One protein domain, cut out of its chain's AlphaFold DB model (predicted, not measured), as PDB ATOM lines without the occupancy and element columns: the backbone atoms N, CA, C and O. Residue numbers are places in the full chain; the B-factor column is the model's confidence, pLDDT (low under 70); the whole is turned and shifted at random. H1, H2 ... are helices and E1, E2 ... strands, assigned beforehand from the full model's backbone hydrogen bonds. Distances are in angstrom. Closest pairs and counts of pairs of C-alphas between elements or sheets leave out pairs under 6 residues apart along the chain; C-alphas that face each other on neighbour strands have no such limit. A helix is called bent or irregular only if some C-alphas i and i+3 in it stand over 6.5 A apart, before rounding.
ATOM      1  N   ALA A  36     177.930 111.182 230.961       86.19
ATOM      2  CA  ALA A  36     179.280 111.397 231.433       86.19
ATOM      3  C   ALA A  36     179.556 112.895 231.494       86.19
ATOM      4  O   ALA A  36     179.377 113.629 230.518       86.19
ATOM      5  N   VAL A  37     180.036 113.342 232.649       84.25
ATOM      6  CA  VAL A  37     180.490 114.714 232.844       84.25
ATOM      7  C   VAL A  37     181.969 114.788 232.509       84.25
ATOM      8  O   VAL A  37     182.821 114.306 233.253       84.25
ATOM      9  N   LEU A  38     182.278 115.432 231.391       80.06
ATOM     10  CA  LEU A  38     183.639 115.743 230.986       80.06
ATOM     11  C   LEU A  38     184.025 117.056 231.670       80.06
ATOM     12  O   LEU A  38     184.056 118.128 231.062       80.06
ATOM     13  N   ALA A  39     184.260 116.989 232.982       69.25
ATOM     14  CA  ALA A  39     184.839 118.118 233.697       69.25
ATOM     15  C   ALA A  39     186.147 118.534 232.994       69.25
ATOM     16  O   ALA A  39     186.817 117.696 232.385       69.25
ATOM     17  N   ASN A  40     186.542 119.808 233.098       60.78
ATOM     18  CA  ASN A  40     187.818 120.327 232.570       60.78
ATOM     19  C   ASN A  40     189.038 119.789 233.356       60.78
ATOM     20  O   ASN A  40     189.950 120.520 233.737       60.78
ATOM     21  N   THR A  41     189.017 118.505 233.699       53.88
ATOM     22  CA  THR A  41     190.082 117.785 234.371       53.88
ATOM     23  C   THR A  41     191.071 117.300 233.318       53.88
ATOM     24  O   THR A  41     190.708 116.939 232.194       53.88
ATOM     25  N   GLN A  42     192.353 117.260 233.685       54.47
ATOM     26  CA  GLN A  42     193.421 116.797 232.795       54.47
ATOM     27  C   GLN A  42     193.135 115.407 232.186       54.47
ATOM     28  O   GLN A  42     193.558 115.143 231.060       54.47
ATOM     29  N   ALA A  43     192.344 114.568 232.869       56.16
ATOM     30  CA  ALA A  43     191.937 113.228 232.439       56.16
ATOM     31  C   ALA A  43     191.194 113.182 231.084       56.16
ATOM     32  O   ALA A  43     191.375 112.226 230.328       56.16
ATOM     33  N   TYR A  44     190.417 114.219 230.740       64.62
ATOM     34  CA  TYR A  44     189.663 114.295 229.474       64.62
ATOM     35  C   TYR A  44     190.272 115.264 228.452       64.62
ATOM     36  O   TYR A  44     189.800 115.382 227.322       64.62
ATOM     37  N   SER A  45     191.360 115.937 228.827       66.44
ATOM     38  CA  SER A  45     192.087 116.867 227.954       66.44
ATOM     39  C   SER A  45     193.122 116.189 227.047       66.44
ATOM     40  O   SER A  45     193.618 116.817 226.111       66.44
ATOM     41  N   GLY A  46     193.440 114.914 227.308       74.12
ATOM     42  CA  GLY A  46     194.409 114.148 226.531       74.12
ATOM     43  C   GLY A  46     193.967 113.947 225.071       74.12
ATOM     44  O   GLY A  46     192.775 113.749 224.814       74.12
ATOM     45  N   PRO A  47     194.905 113.964 224.104       77.75
ATOM     46  CA  PRO A  47     194.586 113.858 222.678       77.75
ATOM     47  C   PRO A  47     193.876 112.543 222.329       77.75
ATOM     48  O   PRO A  47     192.939 112.546 221.533       77.75
ATOM     49  N   ASP A  48     194.261 111.436 222.972       78.38
ATOM     50  CA  ASP A  48     193.623 110.133 222.764       78.38
ATOM     51  C   ASP A  48     192.177 110.125 223.268       78.38
ATOM     52  O   ASP A  48     191.280 109.698 222.542       78.38
ATOM     53  N   THR A  49     191.921 110.659 224.464       79.88
ATOM     54  CA  THR A  49     190.570 110.755 225.036       79.88
ATOM     55  C   THR A  49     189.643 111.589 224.151       79.88
ATOM     56  O   THR A  49     188.543 111.144 223.824       79.88
ATOM     57  N   ARG A  50     190.101 112.761 223.684       82.50
ATOM     58  CA  ARG A  50     189.323 113.612 222.766       82.50
ATOM     59  C   ARG A  50     189.010 112.904 221.455       82.50
ATOM     60  O   ARG A  50     187.853 112.851 221.057       82.50
ATOM     61  N   ARG A  51     190.009 112.261 220.842       84.75
ATOM     62  CA  ARG A  51     189.809 111.469 219.621       84.75
ATOM     63  C   ARG A  51     188.757 110.374 219.818       84.75
ATOM     64  O   ARG A  51     187.981 110.111 218.897       84.75
ATOM     65  N   GLN A  52     188.721 109.724 220.984       84.88
ATOM     66  CA  GLN A  52     187.708 108.706 221.267       84.88
ATOM     67  C   GLN A  52     186.307 109.305 221.406       84.88
ATOM     68  O   GLN A  52     185.377 108.788 220.791       84.88
ATOM     69  N   ILE A  53     186.166 110.414 222.136       86.81
ATOM     70  CA  ILE A  53     184.899 111.150 222.278       86.81
ATOM     71  C   ILE A  53     184.381 111.590 220.904       86.81
ATOM     72  O   ILE A  53     183.255 111.254 220.538       86.81
ATOM     73  N   ASP A  54     185.221 112.249 220.105       88.19
ATOM     74  CA  ASP A  54     184.871 112.705 218.755       88.19
ATOM     75  C   ASP A  54     184.447 111.536 217.864       88.19
ATOM     76  O   ASP A  54     183.520 111.642 217.059       88.19
ATOM     77  N   THR A  55     185.099 110.383 218.025       89.44
ATOM     78  CA  THR A  55     184.731 109.170 217.299       89.44
ATOM     79  C   THR A  55     183.358 108.653 217.718       89.44
ATOM     80  O   THR A  55     182.567 108.316 216.840       89.44
ATOM     81  N   LEU A  56     183.041 108.618 219.016       90.44
ATOM     82  CA  LEU A  56     181.714 108.210 219.490       90.44
ATOM     83  C   LEU A  56     180.614 109.130 218.954       90.44
ATOM     84  O   LEU A  56     179.572 108.641 218.515       90.44
ATOM     85  N   VAL A  57     180.862 110.441 218.933       92.38
ATOM     86  CA  VAL A  57     179.920 111.430 218.391       92.38
ATOM     87  C   VAL A  57     179.754 111.258 216.883       92.38
ATOM     88  O   VAL A  57     178.633 111.160 216.387       92.38
ATOM     89  N   ARG A  58     180.861 111.131 216.144       94.06
ATOM     90  CA  ARG A  58     180.853 110.911 214.689       94.06
ATOM     91  C   ARG A  58     180.111 109.633 214.297       94.06
ATOM     92  O   ARG A  58     179.398 109.624 213.297       94.06
ATOM     93  N   LEU A  59     180.266 108.569 215.083       92.56
ATOM     94  CA  LEU A  59     179.567 107.294 214.897       92.56
ATOM     95  C   LEU A  59     178.143 107.290 215.477       92.56
ATOM     96  O   LEU A  59     177.460 106.275 215.387       92.56
ATOM     97  N   LYS A  60     177.677 108.419 216.028       94.56
ATOM     98  CA  LYS A  60     176.339 108.606 216.612       94.56
ATOM     99  C   LYS A  60     176.040 107.706 217.816       94.56
ATOM    100  O   LYS A  60     174.874 107.494 218.151       94.56
ATOM    101  N   TYR A  61     177.071 107.212 218.498       92.12
ATOM    102  CA  TYR A  61     176.931 106.499 219.770       92.12
ATOM    103  C   TYR A  61     176.758 107.451 220.955       92.12
ATOM    104  O   TYR A  61     176.243 107.054 221.996       92.12
ATOM    105  N   ALA A  62     177.157 108.712 220.805       92.31
ATOM    106  CA  ALA A  62     176.960 109.721 221.830       92.31
ATOM    107  C   ALA A  62     176.646 111.095 221.230       92.31
ATOM    108  O   ALA A  62     176.956 111.371 220.072       92.31
ATOM    109  N   THR A  63     176.053 111.965 222.037       94.00
ATOM    110  CA  THR A  63     175.893 113.393 221.760       94.00
ATOM    111  C   THR A  63     176.621 114.202 222.820       94.00
ATOM    112  O   THR A  63     176.743 113.776 223.968       94.00
ATOM    113  N   THR A  64     177.119 115.374 222.439       91.19
ATOM    114  CA  THR A  64     177.722 116.318 223.380       91.19
ATOM    115  C   THR A  64     176.711 117.366 223.808       91.19
ATOM    116  O   THR A  64     175.908 117.820 222.992       91.19
ATOM    117  N   GLY A  65     176.798 117.790 225.059       89.38
ATOM    118  CA  GLY A  65     176.069 118.932 225.587       89.38
ATOM    119  C   GLY A  65     176.949 119.760 226.509       89.38
ATOM    120  O   GLY A  65     178.154 119.531 226.633       89.38
ATOM    121  N   GLU A  66     176.317 120.716 227.172       87.69
ATOM    122  CA  GLU A  66     176.936 121.519 228.214       87.69
ATOM    123  C   GLU A  66     176.032 121.514 229.440       87.69
ATOM    124  O   GLU A  66     174.806 121.472 229.322       87.69
ATOM    125  N   GLN A  67     176.636 121.570 230.623       85.25
ATOM    126  CA  GLN A  67     175.914 121.815 231.864       85.25
ATOM    127  C   GLN A  67     176.541 122.982 232.633       85.25
ATOM    128  O   GLN A  67     177.767 123.160 232.592       85.25
ATOM    129  N   PRO A  68     175.732 123.770 233.358       85.25
ATOM    130  CA  PRO A  68     176.241 124.838 234.204       85.25
ATOM    131  C   PRO A  68     177.248 124.319 235.233       85.25
ATOM    132  O   PRO A  68     177.084 123.251 235.816       85.25
ATOM    133  N   ASN A  69     178.278 125.118 235.484       81.38
ATOM    134  CA  ASN A  69     179.289 124.879 236.507       81.38
ATOM    135  C   ASN A  69     179.439 126.157 237.341       81.38
ATOM    136  O   ASN A  69     179.349 127.269 236.816       81.38
ATOM    137  N   THR A  70     179.693 126.003 238.637       78.56
ATOM    138  CA  THR A  70     179.802 127.092 239.618       78.56
ATOM    139  C   THR A  70     180.913 128.096 239.302       78.56
ATOM    140  O   THR A  70     180.814 129.252 239.701       78.56
ATOM    141  N   ASN A  71     181.929 127.697 238.529       78.81
ATOM    142  CA  ASN A  71     183.048 128.563 238.130       78.81
ATOM    143  C   ASN A  71     182.796 129.354 236.826       78.81
ATOM    144  O   ASN A  71     183.732 129.911 236.256       78.81
ATOM    145  N   GLY A  72     181.565 129.366 236.302       76.44
ATOM    146  CA  GLY A  72     181.164 130.176 235.141       76.44
ATOM    147  C   GLY A  72     181.556 129.623 233.763       76.44
ATOM    148  O   GLY A  72     180.997 130.061 232.764       76.44
ATOM    149  N   THR A  73     182.460 128.640 233.683       79.69
ATOM    150  CA  THR A  73     182.727 127.881 232.442       79.69
ATOM    151  C   THR A  73     181.940 126.572 232.467       79.69
ATOM    152  O   THR A  73     182.256 125.743 233.330       79.69
ATOM    153  N   PRO A  74     180.955 126.362 231.569       82.00
ATOM    154  CA  PRO A  74     180.167 125.132 231.516       82.00
ATOM    155  C   PRO A  74     181.046 123.884 231.406       82.00
ATOM    156  O   PRO A  74     182.115 123.905 230.794       82.00
ATOM    157  N   TRP A  75     180.598 122.784 232.004       84.50
ATOM    158  CA  TRP A  75     181.215 121.481 231.766       84.50
ATOM    159  C   TRP A  75     180.632 120.860 230.510       84.50
ATOM    160  O   TRP A  75     179.416 120.874 230.323       84.50
ATOM    161  N   GLN A  76     181.490 120.260 229.691       85.62
ATOM    162  CA  GLN A  76     181.028 119.457 228.573       85.62
ATOM    163  C   GLN A  76     180.412 118.164 229.116       85.62
ATOM    164  O   GLN A  76     180.928 117.541 230.047       85.62
ATOM    165  N   THR A  77     179.294 117.757 228.541       88.25
ATOM    166  CA  THR A  77     178.647 116.483 228.839       88.25
ATOM    167  C   THR A  77     178.667 115.600 227.607       88.25
ATOM    168  O   THR A  77     178.687 116.083 226.474       88.25
ATOM    169  N   LEU A  78     178.687 114.295 227.835       90.00
ATOM    170  CA  LEU A  78     178.546 113.276 226.811       90.00
ATOM    171  C   LEU A  78     177.377 112.377 227.207       90.00
ATOM    172  O   LEU A  78     177.361 111.840 228.309       90.00
ATOM    173  N   THR A  79     176.411 112.210 226.316       91.31
ATOM    174  CA  THR A  79     175.208 111.406 226.554       91.31
ATOM    175  C   THR A  79     175.152 110.279 225.542       91.31
ATOM    176  O   THR A  79     175.219 110.535 224.340       91.31
ATOM    177  N   LEU A  80     175.010 109.037 226.002       91.12
ATOM    178  CA  LEU A  80     174.808 107.899 225.110       91.12
ATOM    179  C   LEU A  80     173.463 108.014 224.383       91.12
ATOM    180  O   LEU A  80     172.415 108.239 224.996       91.12
ATOM    181  N   THR A  81     173.492 107.811 223.066       93.44
ATOM    182  CA  THR A  81     172.274 107.608 222.270       93.44
ATOM    183  C   THR A  81     171.684 106.226 222.559       93.44
ATOM    184  O   THR A  81     172.302 105.420 223.248       93.44
ATOM    185  N   GLU A  82     170.510 105.904 222.015       90.69
ATOM    186  CA  GLU A  82     169.945 104.548 222.111       90.69
ATOM    187  C   GLU A  82     170.924 103.481 221.587       90.69
ATOM    188  O   GLU A  82     171.254 102.537 222.304       90.69
ATOM    189  N   ALA A  83     171.506 103.708 220.404       89.75
ATOM    190  CA  ALA A  83     172.563 102.856 219.853       89.75
ATOM    191  C   ALA A  83     173.813 102.819 220.752       89.75
ATOM    192  O   ALA A  83     174.470 101.788 220.889       89.75
ATOM    193  N   GLY A  84     174.151 103.947 221.386       89.25
ATOM    194  CA  GLY A  84     175.209 104.026 222.391       89.25
ATOM    195  C   GLY A  84     174.935 103.146 223.603       89.25
ATOM    196  O   GLY A  84     175.824 102.432 224.051       89.25
ATOM    197  N   ARG A  85     173.709 103.149 224.122       87.69
ATOM    198  CA  ARG A  85     173.313 102.336 225.279       87.69
ATOM    199  C   ARG A  85     173.295 100.851 224.957       87.69
ATOM    200  O   ARG A  85     173.716 100.063 225.792       87.69
ATOM    201  N   GLU A  86     172.885 100.462 223.755       85.50
ATOM    202  CA  GLU A  86     172.943  99.058 223.333       85.50
ATOM    203  C   GLU A  86     174.384  98.517 223.368       85.50
ATOM    204  O   GLU A  86     174.632  97.400 223.822       85.50
ATOM    205  N   VAL A  87     175.354  99.335 222.948       82.50
ATOM    206  CA  VAL A  87     176.763  98.927 222.849       82.50
ATOM    207  C   VAL A  87     177.551  99.149 224.137       82.50
ATOM    208  O   VAL A  87     178.414  98.340 224.464       82.50
ATOM    209  N   PHE A  88     177.293 100.237 224.861       78.75
ATOM    210  CA  PHE A  88     178.071 100.693 226.021       78.75
ATOM    211  C   PHE A  88     177.288 100.633 227.340       78.75
ATOM    212  O   PHE A  88     177.845 100.963 228.383       78.75
ATOM    213  N   GLY A  89     176.029 100.182 227.334       66.12
ATOM    214  CA  GLY A  89     175.173 100.105 228.524       66.12
ATOM    215  C   GLY A  89     175.680  99.155 229.607       66.12
ATOM    216  O   GLY A  89     175.336  99.318 230.768       66.12
ATOM    217  N   TRP A  90     176.569  98.211 229.281       59.56
ATOM    218  CA  TRP A  90     177.272  97.394 230.282       59.56
ATOM    219  C   TRP A  90     178.315  98.198 231.085       59.56
ATOM    220  O   TRP A  90     178.771  97.725 232.123       59.56
ATOM    221  N   ASN A  91     178.720  99.383 230.603       56.34
ATOM    222  CA  ASN A  91     179.690 100.286 231.237       56.34
ATOM    223  C   ASN A  91     179.023 101.307 232.176       56.34
ATOM    224  O   ASN A  91     179.660 102.247 232.649       56.34
ATOM    225  N   VAL A  92     177.725 101.130 232.412       54.06
ATOM    226  CA  VAL A  92     176.934 101.875 233.377       54.06
ATOM    227  C   VAL A  92     177.250 101.350 234.782       54.06
ATOM    228  O   VAL A  92     177.020 100.182 235.093       54.06
TER     229      VAL A  92
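Overview. This is residues 36 to 92 of the 185 residues of an uncharacterized protein of Dokdonella koreensis DS-123 (UniProt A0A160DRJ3). A narrow ribbon of three strands, mostly the hairpin of E2 and E3 with short E1 beside E3, has a loose helical arch over one face and a helix at one end. The arch, H1 and then H2, leaves the ribbon after E1 and comes back to it at E2, with residues 45 to 52 sticking out; H3 sits at the end of the ribbon away from the hairpin's turn. The printed part has 57 residues, with three named helices and three named strands in the order E1 H1 H2 E2 E3 H3. The sheet runs E1 - E3 - E2, antiparallel, and the class is mixed, helices and strands. The whole is only just compact, close to loose, with a radius of gyration of the C-alphas of 11.9 A, and only just elongated, spanning 34 by 23 by 19 A.

Arrangement. E1, residues 36 to 38, is an edge strand, antiparallel to the inner strand E3, residues 75 to 80, at 150 degrees; N 36 and O 78 are 2.8 A apart, within hydrogen-bond range. E3 and the other edge strand, E2, residues 62 to 67, form a hairpin, antiparallel at 149 degrees, with N 65 and O 77 2.9 A apart. H1, residues 42 to 45, is not on the sheet. It is close to but not clearly touching H2, residues 47 to 58; the closest C-alphas, of Tyr 44 and Arg 50, are 6.8 A apart. H2 is on the sheet at a height over the sheet of 10.1 A and lies over E2, only just over that strand alone: dropped onto the local plane, 5 of its 12 C-alphas fall on E2, 2 on E3 and 2 on E1. It runs along the strands, at 23 degrees to E2 on the local plane. E1, H1, H2 and E2 make a split strand-helix-strand unit, two strands running the same way with E3 between them; its crossover is right-handed. H3, residues 82 to 91, only grazes the sheet with its residues 82 to 89. H2 and H3 are apart, only just, at 8.3 A. Each O i to N i+4 pair of H2 is within hydrogen-bond range, but 4 of 6 in H3; H1 is too short for such a pair.

Along the chain. E1 begins at C-alpha 36, (179.280, 111.397, 231.433). H2 is 16.2 A long, E2 15.7 A and E3 16.4 A. H3, 14.0 A long, ends at C-alpha 91, (179.690, 100.286, 231.237); it is irregular, with C-alphas 87 and 90 7.6 A apart.

Size, cuts and confidence. The C-alphas farthest apart, of Asn 71 and Glu 86, are 34.5 A apart. The printed part has no cut and no long link; E2 to E3 is short, the others tight. Mean pLDDT of the printed part is 81.1, and residues 39 to 45 and 89 to 92 are under 70.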